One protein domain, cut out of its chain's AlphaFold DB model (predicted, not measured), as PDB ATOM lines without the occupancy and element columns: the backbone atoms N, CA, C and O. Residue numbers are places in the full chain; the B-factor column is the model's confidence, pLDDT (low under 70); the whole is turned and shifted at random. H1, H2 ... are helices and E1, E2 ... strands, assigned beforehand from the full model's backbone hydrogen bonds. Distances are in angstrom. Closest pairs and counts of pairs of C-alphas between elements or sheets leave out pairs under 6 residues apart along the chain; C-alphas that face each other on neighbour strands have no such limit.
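Overview. This is residues 12 to 135 and 150 to 194 of the 194 residues of an uncharacterized protein of Actinobacillus porcitonsillarum (UniProt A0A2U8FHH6). A strongly twisted sheet of seven strands forms the middle, with the long helix H1 packed across one face and a small sheet of three strands partly covering the other, a lopsided sandwich. The short helix H2 sits by the end of the large sheet where E8 and E9 lie. The printed part has 169 residues, with two named helices and ten named strands that follow along the chain as E1 E2 E3 E4 E5 E6 H1 E7 H2 E8 E9 E10; helices hold 32 and strands 66 of the 98 residues in named elements, and the class is mixed, helices and strands. Both sheets are mixed, ordered E1 E4 E5 E6 E7 E9 E8 and E2 E3 E10. The whole is compact, with a radius of gyration of the C-alphas of 15.8 A and spans of 46 by 44 by 30 A.

Arrangement. E1, residues 12 to 14, is an edge strand, antiparallel to E4, residues 42 to 47, with N 12 and O 45 2.9 A apart. E2, residues 19 to 23, and E3, residues 34 to 38, form a hairpin, with N 22 and O 35 at 2.9 A. E4, E5, residues 66 to 71, and E6, residues 77 to 88, form a meander, each strand the antiparallel neighbour of the one before; N 46 and O 67 are 2.7 A apart, N 68 and O 80 2.8 A. E6, H1, residues 90 to 113, and E7, residues 121 to 131, form a strand-helix-strand unit, two parallel neighbour strands with a helix between, its crossover right-handed; N 125 and O 81 are 2.7 A apart. H1 is on one face of the large sheet, giving two layers; the C-alphas of Ile 81 and Phe 100 are the closest of E6 and H1, 6.6 A. H2, residues 155 to 162, touches residues 90 to 94 of H1 alone, about perpendicular at 79 degrees, closest at the C-alphas of Glu 94 and Ile 156, 7.0 A. E8, residues 164 to 167, and E9, residues 171 to 179, form a hairpin, with N 167 and O 171 at 2.8 A. E9 is parallel to E7, with N 176 and O 124 at 2.8 A. E10, residues 189 to 193, is parallel to E3, with N 36 and O 189 at 2.9 A. The two sheets form a sandwich, two sheets face to face, their facing parts 7.9 A centre to centre. In H1 and H2 every O i to N i+4 pair is within hydrogen-bond range.

Along the chain. E1 begins at C-alpha 12, (-16.230, -25.706, 41.522). E6, 29.4 A long, bends by 82 degrees at residue 85; E7, 26.9 A, bends by 76 degrees at residue 128. H1 runs 34.9 A from C-alpha 90, (-32.406, -0.086, 28.640). E9 is 25.2 A long, and E10 ends at C-alpha 193, (-22.535, -26.882, 23.594).

Size, cuts and confidence. The two C-alphas farthest apart, of Glu 15 and Ile 150, are 52.0 A from each other. Residues 136 to 149 are not printed, and C-alphas 135 and 150 stand 17.7 A apart across the cut. The link E4 to E5, residues 48 to 65, is long. The mean pLDDT of the printed part is 85.4; residues 26 to 31, 48 to 61, 134 to 135, 150 to 153 and 183 to 186 are under 70.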
ATOM      1  N   ASN A  12     -15.989 -24.297  41.790       85.50
ATOM      2  CA  ASN A  12     -16.230 -25.706  41.522       85.50
ATOM      3  C   ASN A  12     -15.540 -26.109  40.224       85.50
ATOM      4  O   ASN A  12     -15.653 -25.415  39.215       85.50
ATOM      5  N   ARG A  13     -14.851 -27.246  40.247       89.56
ATOM      6  CA  ARG A  13     -14.367 -27.902  39.033       89.56
ATOM      7  C   ARG A  13     -15.499 -28.750  38.467       89.56
ATOM      8  O   ARG A  13     -16.166 -29.453  39.224       89.56
ATOM      9  N   ILE A  14     -15.731 -28.653  37.166       90.00
ATOM     10  CA  ILE A  14     -16.715 -29.459  36.445       90.00
ATOM     11  C   ILE A  14     -15.956 -30.290  35.420       90.00
ATOM     12  O   ILE A  14     -15.165 -29.753  34.639       90.00
ATOM     13  N   GLU A  15     -16.197 -31.596  35.462       91.19
ATOM     14  CA  GLU A  15     -15.530 -32.558  34.596       91.19
ATOM     15  C   GLU A  15     -15.975 -32.402  33.128       91.19
ATOM     16  O   GLU A  15     -17.128 -32.035  32.861       91.19
ATOM     17  N   PRO A  16     -15.096 -32.722  32.165       92.50
ATOM     18  CA  PRO A  16     -15.419 -32.756  30.740       92.50
ATOM     19  C   PRO A  16     -16.710 -33.514  30.409       92.50
ATOM     20  O   PRO A  16     -17.011 -34.541  31.015       92.50
ATOM     21  N   ASN A  17     -17.436 -33.062  29.382       91.56
ATOM     22  CA  ASN A  17     -18.677 -33.678  28.885       91.56
ATOM     23  C   ASN A  17     -19.813 -33.740  29.921       91.56
ATOM     24  O   ASN A  17     -20.745 -34.531  29.772       91.56
ATOM     25  N   THR A  18     -19.751 -32.895  30.950       90.19
ATOM     26  CA  THR A  18     -20.792 -32.789  31.973       90.19
ATOM     27  C   THR A  18     -21.708 -31.608  31.666       90.19
ATOM     28  O   THR A  18     -21.250 -30.500  31.379       90.19
ATOM     29  N   GLU A  19     -23.017 -31.838  31.734       93.69
ATOM     30  CA  GLU A  19     -24.001 -30.757  31.718       93.69
ATOM     31  C   GLU A  19     -23.990 -30.026  33.065       93.69
ATOM     32  O   GLU A  19     -23.962 -30.646  34.130       93.69
ATOM     33  N   PHE A  20     -24.038 -28.698  33.028       92.75
ATOM     34  CA  PHE A  20     -24.126 -27.877  34.228       92.75
ATOM     35  C   PHE A  20     -25.074 -26.703  34.026       92.75
ATOM     36  O   PHE A  20     -25.404 -26.321  32.903       92.75
ATOM     37  N   PHE A  21     -25.519 -26.121  35.138       92.12
ATOM     38  CA  PHE A  21     -26.474 -25.023  35.113       92.12
ATOM     39  C   PHE A  21     -26.114 -23.899  36.084       92.12
ATOM     40  O   PHE A  21     -25.503 -24.101  37.140       92.12
ATOM     41  N   ILE A  22     -26.541 -22.697  35.709       90.88
ATOM     42  CA  ILE A  22     -26.490 -21.481  36.521       90.88
ATOM     43  C   ILE A  22     -27.930 -21.070  36.815       90.88
ATOM     44  O   ILE A  22     -28.742 -20.984  35.898       90.88
ATOM     45  N   GLU A  23     -28.250 -20.860  38.089       88.56
ATOM     46  CA  GLU A  23     -29.599 -20.505  38.545       88.56
ATOM     47  C   GLU A  23     -29.710 -18.988  38.753       88.56
ATOM     48  O   GLU A  23     -28.791 -18.366  39.292       88.56
ATOM     49  N   GLU A  24     -30.839 -18.403  38.346       85.50
ATOM     50  CA  GLU A  24     -31.155 -16.986  38.570       85.50
ATOM     51  C   GLU A  24     -31.215 -16.677  40.073       85.50
ATOM     52  O   GLU A  24     -31.901 -17.359  40.843       85.50
ATOM     53  N   LYS A  25     -30.543 -15.600  40.498       73.31
ATOM     54  CA  LYS A  25     -30.632 -15.105  41.877       73.31
ATOM     55  C   LYS A  25     -31.993 -14.459  42.103       73.31
ATOM     56  O   LYS A  25     -32.186 -13.281  41.818       73.31
ATOM     57  N   ASN A  26     -32.940 -15.215  42.649       65.62
ATOM     58  CA  ASN A  26     -34.199 -14.653  43.122       65.62
ATOM     59  C   ASN A  26     -34.474 -15.067  44.570       65.62
ATOM     60  O   ASN A  26     -34.710 -16.241  44.857       65.62
ATOM     61  N   SER A  27     -34.492 -14.075  45.462       51.88
ATOM     62  CA  SER A  27     -34.774 -14.220  46.894       51.88
ATOM     63  C   SER A  27     -36.221 -14.635  47.195       51.88
ATOM     64  O   SER A  27     -36.508 -15.044  48.315       51.88
ATOM     65  N   GLN A  28     -37.139 -14.522  46.224       54.59
ATOM     66  CA  GLN A  28     -38.580 -14.740  46.413       54.59
ATOM     67  C   GLN A  28     -39.122 -16.035  45.782       54.59
ATOM     68  O   GLN A  28     -40.328 -16.264  45.828       54.59
ATOM     69  N   GLY A  29     -38.270 -16.894  45.205       53.94
ATOM     70  CA  GLY A  29     -38.632 -18.244  44.730       53.94
ATOM     71  C   GLY A  29     -39.531 -18.317  43.484       53.94
ATOM     72  O   GLY A  29     -39.404 -19.250  42.696       53.94
ATOM     73  N   ASN A  30     -40.387 -17.324  43.238       49.84
ATOM     74  CA  ASN A  30     -41.261 -17.292  42.069       49.84
ATOM     75  C   ASN A  30     -40.488 -16.896  40.805       49.84
ATOM     76  O   ASN A  30     -39.946 -15.794  40.702       49.84
ATOM     77  N   GLY A  31     -40.463 -17.794  39.819       56.25
ATOM     78  CA  GLY A  31     -39.882 -17.537  38.504       56.25
ATOM     79  C   GLY A  31     -38.366 -17.696  38.423       56.25
ATOM     80  O   GLY A  31     -37.774 -17.100  37.523       56.25
ATOM     81  N   GLN A  32     -37.757 -18.474  39.324       72.81
ATOM     82  CA  GLN A  32     -36.381 -18.945  39.160       72.81
ATOM     83  C   GLN A  32     -36.253 -19.714  37.838       72.81
ATOM     84  O   GLN A  32     -37.131 -20.491  37.465       72.81
ATOM     85  N   GLY A  33     -35.169 -19.457  37.117       84.88
ATOM     86  CA  GLY A  33     -34.839 -20.161  35.888       84.88
ATOM     87  C   GLY A  33     -33.377 -20.563  35.868       84.88
ATOM     88  O   GLY A  33     -32.566 -20.048  36.644       84.88
ATOM     89  N   LYS A  34     -33.043 -21.464  34.953       90.50
ATOM     90  CA  LYS A  34     -31.703 -22.008  34.761       90.50
ATOM     91  C   LYS A  34     -31.170 -21.659  33.382       90.50
ATOM     92  O   LYS A  34     -31.883 -21.747  32.388       90.50
ATOM     93  N   SER A  35     -29.898 -21.297  33.332       93.25
ATOM     94  CA  SER A  35     -29.114 -21.302  32.099       93.25
ATOM     95  C   SER A  35     -28.325 -22.605  32.047       93.25
ATOM     96  O   SER A  35     -27.525 -22.857  32.951       93.25
ATOM     97  N   ILE A  36     -28.580 -23.434  31.037       94.44
ATOM     98  CA  ILE A  36     -27.996 -24.772  30.878       94.44
ATOM     99  C   ILE A  36     -26.867 -24.708  29.850       94.44
ATOM    100  O   ILE A  36     -26.991 -24.035  28.825       94.44
ATOM    101  N   PHE A  37     -25.766 -25.400  30.142       96.06
ATOM    102  CA  PHE A  37     -24.558 -25.424  29.326       96.06
ATOM    103  C   PHE A  37     -23.970 -26.834  29.263       96.06
ATOM    104  O   PHE A  37     -24.059 -27.610  30.218       96.06
ATOM    105  N   ARG A  38     -23.308 -27.142  28.146       95.69
ATOM    106  CA  ARG A  38     -22.539 -28.375  27.936       95.69
ATOM    107  C   ARG A  38     -21.172 -28.016  27.375       95.69
ATOM    108  O   ARG A  38     -21.070 -27.135  26.529       95.69
ATOM    109  N   CYS A  39     -20.119 -28.683  27.823       93.12
ATOM    110  CA  CYS A  39     -18.775 -28.440  27.307       93.12
ATOM    111  C   CYS A  39     -17.986 -29.744  27.237       93.12
ATOM    112  O   CYS A  39     -18.084 -30.586  28.130       93.12
ATOM    113  N   HIS A  40     -17.190 -29.908  26.182       93.31
ATOM    114  CA  HIS A  40     -16.281 -31.051  26.037       93.31
ATOM    115  C   HIS A  40     -15.027 -30.929  26.899       93.31
ATOM    116  O   HIS A  40     -14.319 -31.913  27.085       93.31
ATOM    117  N   ASN A  41     -14.755 -29.729  27.399       93.69
ATOM    118  CA  ASN A  41     -13.555 -29.404  28.139       93.69
ATOM    119  C   ASN A  41     -13.850 -29.277  29.631       93.69
ATOM    120  O   ASN A  41     -14.994 -29.142  30.065       93.69
ATOM    121  N   GLU A  42     -12.776 -29.288  30.406       93.38
ATOM    122  CA  GLU A  42     -12.826 -28.983  31.824       93.38
ATOM    123  C   GLU A  42     -13.224 -27.529  32.068       93.38
ATOM    124  O   GLU A  42     -12.805 -26.615  31.346       93.38
ATOM    125  N   ILE A  43     -14.004 -27.318  33.130       93.62
ATOM    126  CA  ILE A  43     -14.474 -25.997  33.520       93.62
ATOM    127  C   ILE A  43     -14.131 -25.698  34.977       93.62
ATOM    128  O   ILE A  43     -14.367 -26.505  35.878       93.62
ATOM    129  N   LEU A  44     -13.660 -24.476  35.221       92.75
ATOM    130  CA  LEU A  44     -13.652 -23.866  36.545       92.75
ATOM    131  C   LEU A  44     -14.844 -22.916  36.674       92.75
ATOM    132  O   LEU A  44     -14.821 -21.802  36.152       92.75
ATOM    133  N   LEU A  45     -15.883 -23.345  37.378       91.12
ATOM    134  CA  LEU A  45     -17.061 -22.537  37.659       91.12
ATOM    135  C   LEU A  45     -16.810 -21.637  38.872       91.12
ATOM    136  O   LEU A  45     -16.562 -22.119  39.975       91.12
ATOM    137  N   ILE A  46     -16.954 -20.333  38.672       88.38
ATOM    138  CA  ILE A  46     -16.889 -19.274  39.678       88.38
ATOM    139  C   ILE A  46     -18.328 -18.821  39.960       88.38
ATOM    140  O   ILE A  46     -18.903 -17.986  39.255       88.38
ATOM    141  N   LYS A  47     -18.947 -19.394  40.995       77.00
ATOM    142  CA  LYS A  47     -20.281 -18.977  41.440       77.00
ATOM    143  C   LYS A  47     -20.156 -17.765  42.345       77.00
ATOM    144  O   LYS A  47     -19.427 -17.786  43.334       77.00
ATOM    145  N   THR A  48     -20.960 -16.741  42.079       65.75
ATOM    146  CA  THR A  48     -21.226 -15.729  43.097       65.75
ATOM    147  C   THR A  48     -22.569 -16.088  43.698       65.75
ATOM    148  O   THR A  48     -23.598 -15.956  43.055       65.75
ATOM    149  N   ARG A  49     -22.600 -16.623  44.916       56.22
ATOM    150  CA  ARG A  49     -23.858 -16.642  45.676       56.22
ATOM    151  C   ARG A  49     -24.191 -15.195  46.079       56.22
ATOM    152  O   ARG A  49     -23.432 -14.279  45.768       56.22
ATOM    153  N   ASP A  50     -25.287 -14.959  46.791       52.56
ATOM    154  CA  ASP A  50     -25.606 -13.630  47.361       52.56
ATOM    155  C   ASP A  50     -24.491 -13.066  48.269       52.56
ATOM    156  O   ASP A  50     -24.464 -11.884  48.605       52.56
ATOM    157  N   ASN A  51     -23.511 -13.902  48.606       48.53
ATOM    158  CA  ASN A  51     -22.215 -13.487  49.099       48.53
ATOM    159  C   ASN A  51     -21.329 -13.093  47.913       48.53
ATOM    160  O   ASN A  51     -20.808 -13.966  47.213       48.53
ATOM    161  N   VAL A  52     -21.152 -11.777  47.718       51.03
ATOM    162  CA  VAL A  52     -20.084 -11.184  46.891       51.03
ATOM    163  C   VAL A  52     -18.850 -12.058  47.055       51.03
ATOM    164  O   VAL A  52     -18.455 -12.312  48.200       51.03
ATOM    165  N   THR A  53     -18.297 -12.562  45.944       51.72
ATOM    166  CA  THR A  53     -17.055 -13.342  45.941       51.72
ATOM    167  C   THR A  53     -16.140 -12.676  46.946       51.72
ATOM    168  O   THR A  53     -15.911 -11.469  46.855       51.72
ATOM    169  N   LYS A  54     -15.698 -13.420  47.960       53.78
ATOM    170  CA  LYS A  54     -14.902 -12.915  49.086       53.78
ATOM    171  C   LYS A  54     -13.494 -12.456  48.643       53.78
ATOM    172  O   LYS A  54     -12.526 -12.539  49.381       53.78
ATOM    173  N   VAL A  55     -13.371 -11.927  47.435       55.59
ATOM    174  CA  VAL A  55     -12.288 -11.075  46.984       55.59
ATOM    175  C   VAL A  55     -12.577  -9.682  47.555       55.59
ATOM    176  O   VAL A  55     -13.138  -8.808  46.899       55.59
ATOM    177  N   TRP A  56     -12.255  -9.498  48.840       46.25
ATOM    178  CA  TRP A  56     -12.616  -8.325  49.661       46.25
ATOM    179  C   TRP A  56     -12.068  -6.989  49.134       46.25
ATOM    180  O   TRP A  56     -12.406  -5.936  49.668       46.25
ATOM    181  N   CYS A  57     -11.225  -7.022  48.099       53.28
ATOM    182  CA  CYS A  57     -10.528  -5.869  47.544       53.28
ATOM    183  C   CYS A  57     -11.198  -5.227  46.319       53.28
ATOM    184  O   CYS A  57     -10.743  -4.168  45.889       53.28
ATOM    185  N   LEU A  58     -12.258  -5.808  45.744       58.78
ATOM    186  CA  LEU A  58     -12.904  -5.199  44.579       58.78
ATOM    187  C   LEU A  58     -13.879  -4.091  44.992       58.78
ATOM    188  O   LEU A  58     -14.855  -4.318  45.707       58.78
ATOM    189  N   ALA A  59     -13.612  -2.876  44.504       61.09
ATOM    190  CA  ALA A  59     -14.458  -1.704  44.731       61.09
ATOM    191  C   ALA A  59     -15.855  -1.864  44.103       61.09
ATOM    192  O   ALA A  59     -16.846  -1.406  44.672       61.09
ATOM    193  N   ASN A  60     -15.949  -2.551  42.956       64.38
ATOM    194  CA  ASN A  60     -17.223  -2.903  42.340       64.38
ATOM    195  C   ASN A  60     -17.703  -4.269  42.852       64.38
ATOM    196  O   ASN A  60     -17.155  -5.305  42.487       64.38
ATOM    197  N   LYS A  61     -18.749  -4.253  43.683       66.69
ATOM    198  CA  LYS A  61     -19.387  -5.457  44.242       66.69
ATOM    199  C   LYS A  61     -20.559  -5.973  43.399       66.69
ATOM    200  O   LYS A  61     -21.193  -6.952  43.787       66.69
ATOM    201  N   LYS A  62     -20.894  -5.305  42.287       73.75
ATOM    202  CA  LYS A  62     -21.943  -5.765  41.371       73.75
ATOM    203  C   LYS A  62     -21.383  -6.917  40.549       73.75
ATOM    204  O   LYS A  62     -20.542  -6.705  39.687       73.75
ATOM    205  N   CYS A  63     -21.864  -8.117  40.819       82.62
ATOM    206  CA  CYS A  63     -21.458  -9.316  40.106       82.62
ATOM    207  C   CYS A  63     -22.653  -9.905  39.367       82.62
ATOM    208  O   CYS A  63     -23.788  -9.814  39.845       82.62
ATOM    209  N   ALA A  64     -22.366 -10.519  38.223       89.06
ATOM    210  CA  ALA A  64     -23.335 -11.343  37.522       89.06
ATOM    211  C   ALA A  64     -23.707 -12.604  38.320       89.06
ATOM    212  O   ALA A  64     -23.141 -12.826  39.393       89.06
ATOM    213  N   GLU A  65     -24.638 -13.444  37.869       88.88
ATOM    214  CA  GLU A  65     -24.954 -14.689  38.585       88.88
ATOM    215  C   GLU A  65     -23.713 -15.576  38.732       88.88
ATOM    216  O   GLU A  65     -23.382 -16.020  39.837       88.88
ATOM    217  N   ALA A  66     -22.983 -15.791  37.640       90.88
ATOM    218  CA  ALA A  66     -21.786 -16.616  37.649       90.88
ATOM    219  C   ALA A  66     -20.815 -16.252  36.524       90.88
ATOM    220  O   ALA A  66     -21.153 -15.575  35.551       90.88
ATOM    221  N   ALA A  67     -19.595 -16.751  36.658       93.88
ATOM    222  CA  ALA A  67     -18.654 -16.875  35.565       93.88
ATOM    223  C   ALA A  67     -18.050 -18.271  35.572       93.88
ATOM    224  O   ALA A  67     -18.032 -18.942  36.598       93.88
ATOM    225  N   PHE A  68     -17.535 -18.721  34.443       94.75
ATOM    226  CA  PHE A  68     -16.792 -19.963  34.372       94.75
ATOM    227  C   PHE A  68     -15.703 -19.882  33.313       94.75
ATOM    228  O   PHE A  68     -15.829 -19.179  32.310       94.75
ATOM    229  N   ILE A  69     -14.614 -20.593  33.558       96.25
ATOM    230  CA  ILE A  69     -13.449 -20.626  32.683       96.25
ATOM    231  C   ILE A  69     -13.394 -21.999  32.042       96.25
ATOM    232  O   ILE A  69     -13.424 -22.999  32.754       96.25
ATOM    233  N   ILE A  70     -13.307 -22.033  30.718       96.19
ATOM    234  CA  ILE A  70     -13.066 -23.257  29.958       96.19
ATOM    235  C   ILE A  70     -11.559 -23.394  29.750       96.19
ATOM    236  O   ILE A  70     -10.914 -22.449  29.281       96.19
ATOM    237  N   PHE A  71     -11.012 -24.562  30.084       93.94
ATOM    238  CA  PHE A  71      -9.636 -24.930  29.757       93.94
ATOM    239  C   PHE A  71      -9.614 -25.626  28.402       93.94
ATOM    240  O   PHE A  71      -9.888 -26.819  28.291       93.94
ATOM    241  N   GLU A  72      -9.319 -24.869  27.354       91.50
ATOM    242  CA  GLU A  72      -9.222 -25.407  26.004       91.50
ATOM    243  C   GLU A  72      -7.861 -26.081  25.767       91.50
ATOM    244  O   GLU A  72      -6.887 -25.896  26.509       91.50
ATOM    245  N   SER A  73      -7.772 -26.852  24.680       83.31
ATOM    246  CA  SER A  73      -6.497 -27.390  24.200       83.31
ATOM    247  C   SER A  73      -5.468 -26.269  23.996       83.31
ATOM    248  O   SER A  73      -5.817 -25.170  23.570       83.31
ATOM    249  N   ASN A  74      -4.187 -26.557  24.245       83.81
ATOM    250  CA  ASN A  74      -3.065 -25.612  24.097       83.81
ATOM    251  C   ASN A  74      -3.044 -24.460  25.117       83.81
ATOM    252  O   ASN A  74      -2.595 -23.362  24.791       83.81
ATOM    253  N   SER A  75      -3.528 -24.688  26.342       84.00
ATOM    254  CA  SER A  75      -3.504 -23.683  27.421       84.00
ATOM    255  C   SER A  75      -4.297 -22.407  27.103       84.00
ATOM    256  O   SER A  75      -4.074 -21.360  27.714       84.00
ATOM    257  N   THR A  76      -5.236 -22.493  26.158       93.50
ATOM    258  CA  THR A  76      -6.158 -21.400  25.856       93.50
ATOM    259  C   THR A  76      -7.242 -21.365  26.928       93.50
ATOM    260  O   THR A  76      -7.763 -22.395  27.351       93.50
ATOM    261  N   LEU A  77      -7.551 -20.160  27.401       95.69
ATOM    262  CA  LEU A  77      -8.530 -19.935  28.460       95.69
ATOM    263  C   LEU A  77      -9.636 -19.039  27.931       95.69
ATOM    264  O   LEU A  77      -9.369 -17.902  27.530       95.69
ATOM    265  N   THR A  78     -10.870 -19.527  27.997       96.94
ATOM    266  CA  THR A  78     -12.054 -18.750  27.631       96.94
ATOM    267  C   THR A  78     -12.860 -18.452  28.882       96.94
ATOM    268  O   THR A  78     -13.348 -19.360  29.555       96.94
ATOM    269  N   LEU A  79     -12.991 -17.166  29.208       97.38
ATOM    270  CA  LEU A  79     -13.812 -16.696  30.317       97.38
ATOM    271  C   LEU A  79     -15.236 -16.442  29.827       97.38
ATOM    272  O   LEU A  79     -15.464 -15.643  28.923       97.38
ATOM    273  N   ASN A  80     -16.200 -17.078  30.474       97.69
ATOM    274  CA  ASN A  80     -17.616 -16.950  30.180       97.69
ATOM    275  C   ASN A  80     -18.307 -16.322  31.386       97.69
ATOM    276  O   ASN A  80     -18.124 -16.781  32.509       97.69
ATOM    277  N   ILE A  81     -19.087 -15.271  31.171       96.50
ATOM    278  CA  ILE A  81     -19.808 -14.553  32.225       96.50
ATOM    279  C   ILE A  81     -21.295 -14.636  31.915       96.50
ATOM    280  O   ILE A  81     -21.691 -14.345  30.792       96.50
ATOM    281  N   VAL A  82     -22.118 -15.009  32.890       95.62
ATOM    282  CA  VAL A  82     -23.542 -15.272  32.672       95.62
ATOM    283  C   VAL A  82     -24.379 -14.378  33.564       95.62
ATOM    284  O   VAL A  82     -24.190 -14.384  34.781       95.62
ATOM    285  N   GLU A  83     -25.304 -13.649  32.940       94.38
ATOM    286  CA  GLU A  83     -26.334 -12.871  33.620       94.38
ATOM    287  C   GLU A  83     -27.748 -13.348  33.252       94.38
ATOM    288  O   GLU A  83     -28.024 -13.658  32.088       94.38
ATOM    289  N   MET A  84     -28.679 -13.348  34.204       92.69
ATOM    290  CA  MET A  84     -30.093 -13.625  33.969       92.69
ATOM    291  C   MET A  84     -30.966 -12.437  34.395       92.69
ATOM    292  O   MET A  84     -30.765 -11.800  35.422       92.69
ATOM    293  N   LYS A  85     -31.980 -12.107  33.589       90.38
ATOM    294  CA  LYS A  85     -32.956 -11.053  33.908       90.38
ATOM    295  C   LYS A  85     -34.367 -11.514  33.624       90.38
ATOM    296  O   LYS A  85     -34.633 -12.195  32.642       90.38
ATOM    297  N   SER A  86     -35.326 -11.145  34.459       88.62
ATOM    298  CA  SER A  86     -36.730 -11.382  34.111       88.62
ATOM    299  C   SER A  86     -37.176 -10.430  32.995       88.62
ATOM    300  O   SER A  86     -37.643 -10.884  31.954       88.62
ATOM    301  N   LYS A  87     -36.919  -9.126  33.146       89.19
ATOM    302  CA  LYS A  87     -37.238  -8.107  32.141       89.19
ATOM    303  C   LYS A  87     -36.008  -7.291  31.784       89.19
ATOM    304  O   LYS A  87     -35.340  -6.761  32.667       89.19
ATOM    305  N   LEU A  88     -35.749  -7.148  30.490       90.88
ATOM    306  CA  LEU A  88     -34.622  -6.396  29.971       90.88
ATOM    307  C   LEU A  88     -35.108  -5.078  29.358       90.88
ATOM    308  O   LEU A  88     -35.651  -5.032  28.256       90.88
ATOM    309  N   THR A  89     -34.966  -3.999  30.122       91.31
ATOM    310  CA  THR A  89     -35.131  -2.613  29.655       91.31
ATOM    311  C   THR A  89     -33.754  -2.004  29.385       91.31
ATOM    312  O   THR A  89     -32.742  -2.584  29.777       91.31
ATOM    313  N   LYS A  90     -33.685  -0.803  28.796       89.81
ATOM    314  CA  LYS A  90     -32.406  -0.086  28.640       89.81
ATOM    315  C   LYS A  90     -31.657   0.090  29.971       89.81
ATOM    316  O   LYS A  90     -30.479  -0.237  30.050       89.81
ATOM    317  N   SER A  91     -32.348   0.543  31.020       89.50
ATOM    318  CA  SER A  91     -31.732   0.743  32.342       89.50
ATOM    319  C   SER A  91     -31.321  -0.577  33.000       89.50
ATOM    320  O   SER A  91     -30.293  -0.643  33.668       89.50
ATOM    321  N   GLU A  92     -32.080  -1.655  32.788       91.50
ATOM    322  CA  GLU A  92     -31.652  -2.979  33.254       91.50
ATOM    323  C   GLU A  92     -30.419  -3.466  32.498       91.50
ATOM    324  O   GLU A  92     -29.518  -4.030  33.108       91.50
ATOM    325  N   PHE A  93     -30.316  -3.195  31.198       93.88
ATOM    326  CA  PHE A  93     -29.140  -3.583  30.432       93.88
ATOM    327  C   PHE A  93     -27.881  -2.791  30.833       93.88
ATOM    328  O   PHE A  93     -26.803  -3.370  30.917       93.88
ATOM    329  N   GLU A  94     -28.001  -1.514  31.210       92.88
ATOM    330  CA  GLU A  94     -26.904  -0.763  31.850       92.88
ATOM    331  C   GLU A  94     -26.417  -1.436  33.147       92.88
ATOM    332  O   GLU A  94     -25.212  -1.514  33.411       92.88
ATOM    333  N   LYS A  95     -27.346  -1.964  33.957       92.06
ATOM    334  CA  LYS A  95     -26.996  -2.728  35.165       92.06
ATOM    335  C   LYS A  95     -26.301  -4.038  34.813       92.06
ATOM    336  O   LYS A  95     -25.298  -4.347  35.450       92.06
ATOM    337  N   VAL A  96     -26.781  -4.753  33.794       93.69
ATOM    338  CA  VAL A  96     -26.148  -5.983  33.290       93.69
ATOM    339  C   VAL A  96     -24.703  -5.710  32.872       93.69
ATOM    340  O   VAL A  96     -23.810  -6.449  33.273       93.69
ATOM    341  N   ILE A  97     -24.440  -4.612  32.155       94.62
ATOM    342  CA  ILE A  97     -23.073  -4.209  31.798       94.62
ATOM    343  C   ILE A  97     -22.232  -4.017  33.068       94.62
ATOM    344  O   ILE A  97     -21.177  -4.633  33.194       94.62
ATOM    345  N   SER A  98     -22.727  -3.271  34.063       91.94
ATOM    346  CA  SER A  98     -22.013  -3.093  35.343       91.94
ATOM    347  C   SER A  98     -21.743  -4.416  36.083       91.94
ATOM    348  O   SER A  98     -20.726  -4.543  36.768       91.94
ATOM    349  N   GLN A  99     -22.660  -5.385  35.989       91.75
ATOM    350  CA  GLN A  99     -22.523  -6.723  36.577       91.75
ATOM    351  C   GLN A  99     -21.491  -7.572  35.824       91.75
ATOM    352  O   GLN A  99     -20.690  -8.262  36.460       91.75
ATOM    353  N   PHE A 100     -21.455  -7.486  34.491       94.31
ATOM    354  CA  PHE A 100     -20.422  -8.111  33.667       94.31
ATOM    355  C   PHE A 100     -19.037  -7.549  33.973       94.31
ATOM    356  O   PHE A 100     -18.095  -8.322  34.126       94.31
ATOM    357  N   GLU A 101     -18.904  -6.234  34.133       92.81
ATOM    358  CA  GLU A 101     -17.635  -5.604  34.504       92.81
ATOM    359  C   GLU A 101     -17.129  -6.092  35.867       92.81
ATOM    360  O   GLU A 101     -15.969  -6.492  35.994       92.81
ATOM    361  N   GLY A 102     -17.987  -6.100  36.892       89.69
ATOM    362  CA  GLY A 102     -17.586  -6.554  38.224       89.69
ATOM    363  C   GLY A 102     -17.281  -8.052  38.273       89.69
ATOM    364  O   GLY A 102     -16.307  -8.463  38.914       89.69
ATOM    365  N   MET A 103     -18.032  -8.874  37.533       90.69
ATOM    366  CA  MET A 103     -17.740 -10.304  37.415       90.69
ATOM    367  C   MET A 103     -16.445 -10.567  36.642       90.69
ATOM    368  O   MET A 103     -15.668 -11.434  37.039       90.69
ATOM    369  N   TYR A 104     -16.175  -9.813  35.575       93.81
ATOM    370  CA  TYR A 104     -14.918  -9.899  34.837       93.81
ATOM    371  C   TYR A 104     -13.731  -9.630  35.768       93.81
ATOM    372  O   TYR A 104     -12.844 -10.472  35.882       93.81
ATOM    373  N   LEU A 105     -13.751  -8.522  36.516       91.12
ATOM    374  CA  LEU A 105     -12.684  -8.192  37.467       91.12
ATOM    375  C   LEU A 105     -12.531  -9.256  38.565       91.12
ATOM    376  O   LEU A 105     -11.410  -9.637  38.901       91.12
ATOM    377  N   SER A 106     -13.648  -9.782  39.078       87.69
ATOM    378  CA  SER A 106     -13.654 -10.890  40.045       87.69
ATOM    379  C   SER A 106     -13.012 -12.149  39.479       87.69
ATOM    380  O   SER A 106     -12.199 -12.786  40.146       87.69
ATOM    381  N   SER A 107     -13.331 -12.485  38.232       90.31
ATOM    382  CA  SER A 107     -12.798 -13.662  37.553       90.31
ATOM    383  C   SER A 107     -11.301 -13.520  37.299       90.31
ATOM    384  O   SER A 107     -10.551 -14.445  37.592       90.31
ATOM    385  N   ILE A 108     -10.835 -12.347  36.857       92.31
ATOM    386  CA  ILE A 108      -9.401 -12.067  36.696       92.31
ATOM    387  C   ILE A 108      -8.660 -12.183  38.033       92.31
ATOM    388  O   ILE A 108      -7.581 -12.771  38.083       92.31
ATOM    389  N   ALA A 109      -9.234 -11.681  39.130       88.25
ATOM    390  CA  ALA A 109      -8.632 -11.822  40.454       88.25
ATOM    391  C   ALA A 109      -8.516 -13.298  40.878       88.25
ATOM    392  O   ALA A 109      -7.462 -13.721  41.352       88.25
ATOM    393  N   VAL A 110      -9.562 -14.099  40.652       87.25
ATOM    394  CA  VAL A 110      -9.539 -15.550  40.899       87.25
ATOM    395  C   VAL A 110      -8.469 -16.240  40.048       87.25
ATOM    396  O   VAL A 110      -7.665 -17.004  40.581       87.25
ATOM    397  N   MET A 111      -8.404 -15.936  38.749       90.81
ATOM    398  CA  MET A 111      -7.387 -16.479  37.842       90.81
ATOM    399  C   MET A 111      -5.968 -16.120  38.290       90.81
ATOM    400  O   MET A 111      -5.079 -16.967  38.225       90.81
ATOM    401  N   ALA A 112      -5.753 -14.901  38.790       89.75
ATOM    402  CA  ALA A 112      -4.465 -14.461  39.313       89.75
ATOM    403  C   ALA A 112      -4.073 -15.206  40.601       89.75
ATOM    404  O   ALA A 112      -2.935 -15.660  40.715       89.75
ATOM    405  N   ILE A 113      -5.011 -15.396  41.540       85.94
ATOM    406  CA  ILE A 113      -4.791 -16.180  42.772       85.94
ATOM    407  C   ILE A 113      -4.404 -17.622  42.425       85.94
ATOM    408  O   ILE A 113      -3.464 -18.172  43.000       85.94
ATOM    409  N   LEU A 114      -5.098 -18.213  41.454       86.81
ATOM    410  CA  LEU A 114      -4.853 -19.570  40.967       86.81
ATOM    411  C   LEU A 114      -3.682 -19.671  39.979       86.81
ATOM    412  O   LEU A 114      -3.339 -20.772  39.558       86.81
ATOM    413  N   LYS A 115      -3.053 -18.544  39.622       90.56
ATOM    414  CA  LYS A 115      -1.945 -18.453  38.657       90.56
ATOM    415  C   LYS A 115      -2.263 -19.086  37.293       90.56
ATOM    416  O   LYS A 115      -1.391 -19.680  36.670       90.56
ATOM    417  N   LEU A 116      -3.500 -18.930  36.821       89.62
ATOM    418  CA  LEU A 116      -3.960 -19.477  35.537       89.62
ATOM    419  C   LEU A 116      -3.537 -18.618  34.334       89.62
ATOM    420  O   LEU A 116      -3.558 -19.093  33.207       89.62
ATOM    421  N   GLY A 117      -3.143 -17.362  34.558       91.19
ATOM    422  CA  GLY A 117      -2.884 -16.392  33.492       91.19
ATOM    423  C   GLY A 117      -4.132 -15.582  33.132       91.19
ATOM    424  O   GLY A 117      -5.042 -15.442  33.949       91.19
ATOM    425  N   TYR A 118      -4.159 -15.014  31.925       92.88
ATOM    426  CA  TYR A 118      -5.267 -14.191  31.428       92.88
ATOM    427  C   TYR A 118      -6.123 -14.961  30.413       92.88
ATOM    428  O   TYR A 118      -5.592 -15.798  29.678       92.88
ATOM    429  N   PRO A 119      -7.438 -14.684  30.337       95.62
ATOM    430  CA  PRO A 119      -8.280 -15.283  29.316       95.62
ATOM    431  C   PRO A 119      -7.906 -14.734  27.936       95.62
ATOM    432  O   PRO A 119      -7.717 -13.530  27.764       95.62
ATOM    433  N   HIS A 120      -7.836 -15.627  26.954       95.69
ATOM    434  CA  HIS A 120      -7.606 -15.285  25.550       95.69
ATOM    435  C   HIS A 120      -8.890 -14.767  24.900       95.69
ATOM    436  O   HIS A 120      -8.854 -13.891  24.038       95.69
ATOM    437  N   GLN A 121     -10.031 -15.288  25.348       95.81
ATOM    438  CA  GLN A 121     -11.351 -14.881  24.897       95.81
ATOM    439  C   GLN A 121     -12.264 -14.626  26.095       95.81
ATOM    440  O   GLN A 121     -12.206 -15.329  27.105       95.81
ATOM    441  N   VAL A 122     -13.136 -13.625  25.961       97.62
ATOM    442  CA  VAL A 122     -14.219 -13.376  26.913       97.62
ATOM    443  C   VAL A 122     -15.556 -13.424  26.182       97.62
ATOM    444  O   VAL A 122     -15.751 -12.736  25.178       97.62
ATOM    445  N   LYS A 123     -16.480 -14.235  26.693       97.88
ATOM    446  CA  LYS A 123     -17.864 -14.337  26.230       97.88
ATOM    447  C   LYS A 123     -18.793 -13.931  27.372       97.88
ATOM    448  O   LYS A 123     -18.576 -14.275  28.530       97.88
ATOM    449  N   THR A 124     -19.836 -13.191  27.045       98.06
ATOM    450  CA  THR A 124     -20.905 -12.802  27.967       98.06
ATOM    451  C   THR A 124     -22.205 -13.421  27.486       98.06
ATOM    452  O   THR A 124     -22.477 -13.428  26.288       98.06
ATOM    453  N   PHE A 125     -22.994 -13.952  28.404       97.88
ATOM    454  CA  PHE A 125     -24.268 -14.598  28.137       97.88
ATOM    455  C   PHE A 125     -25.339 -13.855  28.911       97.88
ATOM    456  O   PHE A 125     -25.161 -13.564  30.093       97.88
ATOM    457  N   ILE A 126     -26.449 -13.557  28.248       95.94
ATOM    458  CA  ILE A 126     -27.607 -12.955  28.890       95.94
ATOM    459  C   ILE A 126     -28.856 -13.774  28.602       95.94
ATOM    460  O   ILE A 126     -29.239 -13.938  27.443       95.94
ATOM    461  N   ALA A 127     -29.505 -14.268  29.654       94.38
ATOM    462  CA  ALA A 127     -30.777 -14.971  29.548       94.38
ATOM    463  C   ALA A 127     -31.928 -14.092  30.064       94.38
ATOM    464  O   ALA A 127     -31.933 -13.691  31.227       94.38
ATOM    465  N   TYR A 128     -32.932 -13.792  29.236       92.62
ATOM    466  CA  TYR A 128     -34.028 -12.878  29.587       92.62
ATOM    467  C   TYR A 128     -35.420 -13.416  29.239       92.62
ATOM    468  O   TYR A 128     -35.554 -14.110  28.242       92.62
ATOM    469  N   LYS A 129     -36.468 -13.109  30.021       90.38
ATOM    470  CA  LYS A 129     -37.853 -13.527  29.683       90.38
ATOM    471  C   LYS A 129     -38.511 -12.528  28.729       90.38
ATOM    472  O   LYS A 129     -39.005 -12.885  27.661       90.38
ATOM    473  N   GLU A 130     -38.446 -11.250  29.091       87.88
ATOM    474  CA  GLU A 130     -39.004 -10.135  28.325       87.88
ATOM    475  C   GLU A 130     -37.922  -9.134  27.924       87.88
ATOM    476  O   GLU A 130     -36.968  -8.903  28.668       87.88
ATOM    477  N   GLU A 131     -38.096  -8.495  26.768       89.56
ATOM    478  CA  GLU A 131     -37.163  -7.513  26.219       89.56
ATOM    479  C   GLU A 131     -37.916  -6.292  25.693       89.56
ATOM    480  O   GLU A 131     -38.971  -6.411  25.073       89.56
ATOM    481  N   SER A 132     -37.389  -5.110  26.012       86.69
ATOM    482  CA  SER A 132     -37.953  -3.805  25.652       86.69
ATOM    483  C   SER A 132     -36.859  -2.733  25.507       86.69
ATOM    484  O   SER A 132     -37.080  -1.565  25.818       86.69
ATOM    485  N   LEU A 133     -35.649  -3.106  25.071       82.06
ATOM    486  CA  LEU A 133     -34.540  -2.167  24.852       82.06
ATOM    487  C   LEU A 133     -34.791  -1.280  23.640       82.06
ATOM    488  O   LEU A 133     -34.417  -0.109  23.658       82.06
ATOM    489  N   SER A 134     -35.374  -1.844  22.582       68.44
ATOM    490  CA  SER A 134     -35.590  -1.151  21.309       68.44
ATOM    491  C   SER A 134     -36.995  -0.581  21.136       68.44
ATOM    492  O   SER A 134     -37.285  -0.044  20.067       68.44
ATOM    493  N   GLN A 135     -37.877  -0.700  22.134       62.00
ATOM    494  CA  GLN A 135     -39.219  -0.136  22.017       62.00
ATOM    495  C   GLN A 135     -39.148   1.398  22.062       62.00
ATOM    496  O   GLN A 135     -38.569   1.950  23.006       62.00
ATOM    497  N   ILE A 150     -30.251  14.688  18.387       53.75
ATOM    498  CA  ILE A 150     -30.066  14.135  17.048       53.75
ATOM    499  C   ILE A 150     -28.554  14.115  16.793       53.75
ATOM    500  O   ILE A 150     -27.903  15.156  16.850       53.75
ATOM    501  N   GLY A 151     -27.989  12.921  16.594       56.22
ATOM    502  CA  GLY A 151     -26.554  12.723  16.363       56.22
ATOM    503  C   GLY A 151     -25.748  12.129  17.526       56.22
ATOM    504  O   GLY A 151     -24.558  11.878  17.342       56.22
ATOM    505  N   ARG A 152     -26.338  11.844  18.700       60.12
ATOM    506  CA  ARG A 152     -25.658  11.024  19.723       60.12
ATOM    507  C   ARG A 152     -25.914   9.538  19.496       60.12
ATOM    508  O   ARG A 152     -27.056   9.088  19.491       60.12
ATOM    509  N   LYS A 153     -24.824   8.791  19.340       69.19
ATOM    510  CA  LYS A 153     -24.812   7.331  19.284       69.19
ATOM    511  C   LYS A 153     -25.243   6.768  20.646       69.19
ATOM    512  O   LYS A 153     -24.724   7.195  21.676       69.19
ATOM    513  N   ASP A 154     -26.226   5.872  20.654       83.94
ATOM    514  CA  ASP A 154     -26.682   5.204  21.876       83.94
ATOM    515  C   ASP A 154     -25.834   3.953  22.100       83.94
ATOM    516  O   ASP A 154     -26.184   2.860  21.651       83.94
ATOM    517  N   ASP A 155     -24.694   4.131  22.770       85.81
ATOM    518  CA  ASP A 155     -23.694   3.075  22.952       85.81
ATOM    519  C   ASP A 155     -24.283   1.786  23.549       85.81
ATOM    520  O   ASP A 155     -23.859   0.694  23.184       85.81
ATOM    521  N   ILE A 156     -25.296   1.889  24.413       87.75
ATOM    522  CA  ILE A 156     -25.960   0.739  25.045       87.75
ATOM    523  C   ILE A 156     -26.759  -0.061  24.015       87.75
ATOM    524  O   ILE A 156     -26.648  -1.288  23.942       87.75
ATOM    525  N   LEU A 157     -27.552   0.630  23.195       87.81
ATOM    526  CA  LEU A 157     -28.330  -0.014  22.142       87.81
ATOM    527  C   LEU A 157     -27.408  -0.607  21.070       87.81
ATOM    528  O   LEU A 157     -27.701  -1.667  20.523       87.81
ATOM    529  N   ASP A 158     -26.276   0.038  20.804       90.38
ATOM    530  CA  ASP A 158     -25.285  -0.472  19.866       90.38
ATOM    531  C   ASP A 158     -24.532  -1.687  20.404       90.38
ATOM    532  O   ASP A 158     -24.284  -2.614  19.637       90.38
ATOM    533  N   MET A 159     -24.202  -1.739  21.696       93.00
ATOM    534  CA  MET A 159     -23.651  -2.948  22.324       93.00
ATOM    535  C   MET A 159     -24.630  -4.120  22.215       93.00
ATOM    536  O   MET A 159     -24.231  -5.234  21.871       93.00
ATOM    537  N   TRP A 160     -25.923  -3.857  22.439       93.50
ATOM    538  CA  TRP A 160     -26.977  -4.854  22.271       93.50
ATOM    539  C   TRP A 160     -27.084  -5.336  20.823       93.50
ATOM    540  O   TRP A 160     -27.036  -6.539  20.566       93.50
ATOM    541  N   LYS A 161     -27.202  -4.419  19.857       92.38
ATOM    542  CA  LYS A 161     -27.381  -4.750  18.435       92.38
ATOM    543  C   LYS A 161     -26.162  -5.436  17.826       92.38
ATOM    544  O   LYS A 161     -26.334  -6.374  17.060       92.38
ATOM    545  N   ASN A 162     -24.957  -4.987  18.174       94.62
ATOM    546  CA  ASN A 162     -23.707  -5.517  17.621       94.62
ATOM    547  C   ASN A 162     -23.149  -6.708  18.403       94.62
ATOM    548  O   ASN A 162     -22.080  -7.203  18.052       94.62
ATOM    549  N   GLU A 163     -23.827  -7.131  19.472       96.25
ATOM    550  CA  GLU A 163     -23.463  -8.313  20.259       96.25
ATOM    551  C   GLU A 163     -22.044  -8.240  20.825       96.25
ATOM    552  O   GLU A 163     -21.301  -9.223  20.872       96.25
ATOM    553  N   LYS A 164     -21.658  -7.037  21.260       96.69
ATOM    554  CA  LYS A 164     -20.339  -6.757  21.820       96.69
ATOM    555  C   LYS A 164     -20.457  -5.897  23.062       96.69
ATOM    556  O   LYS A 164     -20.993  -4.795  23.003       96.69
ATOM    557  N   ILE A 165     -19.890  -6.378  24.162       95.69
ATOM    558  CA  ILE A 165     -19.767  -5.641  25.418       95.69
ATOM    559  C   ILE A 165     -18.329  -5.151  25.562       95.69
ATOM    560  O   ILE A 165     -17.377  -5.909  25.367       95.69
ATOM    561  N   LYS A 166     -18.170  -3.878  25.926       94.88
ATOM    562  CA  LYS A 166     -16.875  -3.339  26.345       94.88
ATOM    563  C   LYS A 166     -16.685  -3.640  27.827       94.88
ATOM    564  O   LYS A 166     -17.541  -3.295  28.631       94.88
ATOM    565  N   LEU A 167     -15.576  -4.281  28.164       94.25
ATOM    566  CA  LEU A 167     -15.158  -4.586  29.527       94.25
ATOM    567  C   LEU A 167     -13.878  -3.797  29.866       94.25
ATOM    568  O   LEU A 167     -13.228  -3.252  28.964       94.25
ATOM    569  N   PRO A 168     -13.481  -3.730  31.153       92.56
ATOM    570  CA  PRO A 168     -12.222  -3.118  31.560       92.56
ATOM    571  C   PRO A 168     -11.010  -3.700  30.818       92.56
ATOM    572  O   PRO A 168     -11.057  -4.798  30.267       92.56
ATOM    573  N   HIS A 169      -9.902  -2.954  30.826       91.62
ATOM    574  CA  HIS A 169      -8.655  -3.318  30.133       91.62
ATOM    575  C   HIS A 169      -8.791  -3.433  28.603       91.62
ATOM    576  O   HIS A 169      -8.072  -4.201  27.972       91.62
ATOM    577  N   ASN A 170      -9.695  -2.649  27.999       90.62
ATOM    578  CA  ASN A 170      -9.968  -2.633  26.553       90.62
ATOM    579  C   ASN A 170     -10.396  -3.999  25.983       90.62
ATOM    580  O   ASN A 170     -10.220  -4.263  24.793       90.62
ATOM    581  N   VAL A 171     -10.979  -4.861  26.816       94.31
ATOM    582  CA  VAL A 171     -11.493  -6.158  26.381       94.31
ATOM    583  C   VAL A 171     -12.853  -5.973  25.711       94.31
ATOM    584  O   VAL A 171     -13.760  -5.358  26.267       94.31
ATOM    585  N   SER A 172     -13.008  -6.533  24.513       95.44
ATOM    586  CA  SER A 172     -14.297  -6.625  23.822       95.44
ATOM    587  C   SER A 172     -14.813  -8.056  23.928       95.44
ATOM    588  O   SER A 172     -14.275  -8.948  23.276       95.44
ATOM    589  N   ALA A 173     -15.865  -8.269  24.713       97.25
ATOM    590  CA  ALA A 173     -16.507  -9.572  24.858       97.25
ATOM    591  C   ALA A 173     -17.661  -9.741  23.862       97.25
ATOM    592  O   ALA A 173     -18.382  -8.780  23.583       97.25
ATOM    593  N   SER A 174     -17.864 -10.955  23.347       97.75
ATOM    594  CA  SER A 174     -19.072 -11.283  22.578       97.75
ATOM    595  C   SER A 174     -20.277 -11.411  23.507       97.75
ATOM    596  O   SER A 174     -20.140 -11.930  24.614       97.75
ATOM    597  N   LEU A 175     -21.456 -10.991  23.058       97.62
ATOM    598  CA  LEU A 175     -22.712 -11.128  23.790       97.62
ATOM    599  C   LEU A 175     -23.592 -12.193  23.139       97.62
ATOM    600  O   LEU A 175     -24.118 -11.989  22.050       97.62
ATOM    601  N   VAL A 176     -23.797 -13.299  23.839       97.62
ATOM    602  CA  VAL A 176     -24.730 -14.358  23.459       97.62
ATOM    603  C   VAL A 176     -26.046 -14.126  24.193       97.62
ATOM    604  O   VAL A 176     -26.077 -13.976  25.414       97.62
ATOM    605  N   LYS A 177     -27.147 -14.074  23.447       95.81
ATOM    606  CA  LYS A 177     -28.481 -13.755  23.964       95.81
ATOM    607  C   LYS A 177     -29.348 -15.007  23.989       95.81
ATOM    608  O   LYS A 177     -29.403 -15.725  22.998       95.81
ATOM    609  N   GLY A 178     -30.071 -15.219  25.082       94.62
ATOM    610  CA  GLY A 178     -31.043 -16.296  25.223       94.62
ATOM    611  C   GLY A 178     -32.387 -15.782  25.721       94.62
ATOM    612  O   GLY A 178     -32.471 -15.215  26.808       94.62
ATOM    613  N   LYS A 179     -33.459 -15.971  24.945       92.81
ATOM    614  CA  LYS A 179     -34.814 -15.624  25.393       92.81
ATOM    615  C   LYS A 179     -35.450 -16.822  26.098       92.81
ATOM    616  O   LYS A 179     -35.774 -17.817  25.457       92.81
ATOM    617  N   ARG A 180     -35.638 -16.705  27.409       89.81
ATOM    618  CA  ARG A 180     -36.264 -17.698  28.288       89.81
ATOM    619  C   ARG A 180     -37.755 -17.760  27.985       89.81
ATOM    620  O   ARG A 180     -38.472 -16.777  28.171       89.81
ATOM    621  N   THR A 181     -38.218 -18.909  27.521       81.06
ATOM    622  CA  THR A 181     -39.642 -19.198  27.340       81.06
ATOM    623  C   THR A 181     -40.128 -20.040  28.504       81.06
ATOM    624  O   THR A 181     -39.383 -20.873  29.013       81.06
ATOM    625  N   GLU A 182     -41.362 -19.821  28.943       78.25
ATOM    626  CA  GLU A 182     -41.976 -20.711  29.923       78.25
ATOM    627  C   GLU A 182     -42.155 -22.098  29.303       78.25
ATOM    628  O   GLU A 182     -42.779 -22.236  28.251       78.25
ATOM    629  N   ASN A 183     -41.575 -23.113  29.934       66.81
ATOM    630  CA  ASN A 183     -41.703 -24.498  29.514       66.81
ATOM    631  C   ASN A 183     -41.977 -25.336  30.763       66.81
ATOM    632  O   ASN A 183     -41.147 -25.402  31.663       66.81
ATOM    633  N   ASN A 184     -43.169 -25.930  30.860       58.97
ATOM    634  CA  ASN A 184     -43.602 -26.698  32.037       58.97
ATOM    635  C   ASN A 184     -43.460 -25.948  33.384       58.97
ATOM    636  O   ASN A 184     -43.157 -26.556  34.408       58.97
ATOM    637  N   GLY A 185     -43.669 -24.626  33.392       65.06
ATOM    638  CA  GLY A 185     -43.579 -23.789  34.594       65.06
ATOM    639  C   GLY A 185     -42.158 -23.388  35.013       65.06
ATOM    640  O   GLY A 185     -42.013 -22.662  35.997       65.06
ATOM    641  N   SER A 186     -41.113 -23.803  34.282       69.25
ATOM    642  CA  SER A 186     -39.757 -23.262  34.436       69.25
ATOM    643  C   SER A 186     -39.438 -22.249  33.333       69.25
ATOM    644  O   SER A 186     -39.937 -22.328  32.209       69.25
ATOM    645  N   HIS A 187     -38.621 -21.247  33.664       83.12
ATOM    646  CA  HIS A 187     -38.142 -20.241  32.711       83.12
ATOM    647  C   HIS A 187     -36.665 -20.474  32.424       83.12
ATOM    648  O   HIS A 187     -35.818 -19.646  32.773       83.12
ATOM    649  N   ASP A 188     -36.366 -21.618  31.824       89.81
ATOM    650  CA  ASP A 188     -35.001 -22.041  31.544       89.81
ATOM    651  C   ASP A 188     -34.579 -21.638  30.127       89.81
ATOM    652  O   ASP A 188     -35.405 -21.351  29.255       89.81
ATOM    653  N   TYR A 189     -33.272 -21.591  29.894       93.19
ATOM    654  CA  TYR A 189     -32.709 -21.466  28.558       93.19
ATOM    655  C   TYR A 189     -31.470 -22.337  28.420       93.19
ATOM    656  O   TYR A 189     -30.587 -22.326  29.278       93.19
ATOM    657  N   ASP A 190     -31.412 -23.086  27.328       93.94
ATOM    658  CA  ASP A 190     -30.295 -23.961  27.002       93.94
ATOM    659  C   ASP A 190     -29.394 -23.263  25.980       93.94
ATOM    660  O   ASP A 190     -29.797 -23.025  24.841       93.94
ATOM    661  N   PHE A 191     -28.180 -22.907  26.401       94.44
ATOM    662  CA  PHE A 191     -27.164 -22.324  25.522       94.44
ATOM    663  C   PHE A 191     -26.406 -23.386  24.714       94.44
ATOM    664  O   PHE A 191     -25.607 -23.036  23.846       94.44
ATOM    665  N   GLY A 192     -26.668 -24.670  24.957       93.31
ATOM    666  CA  GLY A 192     -26.123 -25.781  24.195       93.31
ATOM    667  C   GLY A 192     -24.667 -26.091  24.527       93.31
ATOM    668  O   GLY A 192     -24.205 -25.916  25.658       93.31
ATOM    669  N   PHE A 193     -23.968 -26.618  23.522       91.56
ATOM    670  CA  PHE A 193     -22.535 -26.882  23.594       91.56
ATOM    671  C   PHE A 193     -21.743 -25.602  23.341       91.56
ATOM    672  O   PHE A 193     -21.983 -24.910  22.348       91.56
ATOM    673  N   ILE A 194     -20.799 -25.314  24.234       89.19
ATOM    674  CA  ILE A 194     -19.954 -24.116  24.212       89.19
ATOM    675  C   ILE A 194     -18.463 -24.430  24.167       89.19
ATOM    676  O   ILE A 194     -18.053 -25.505  24.673       89.19
TER     677      ILE A 194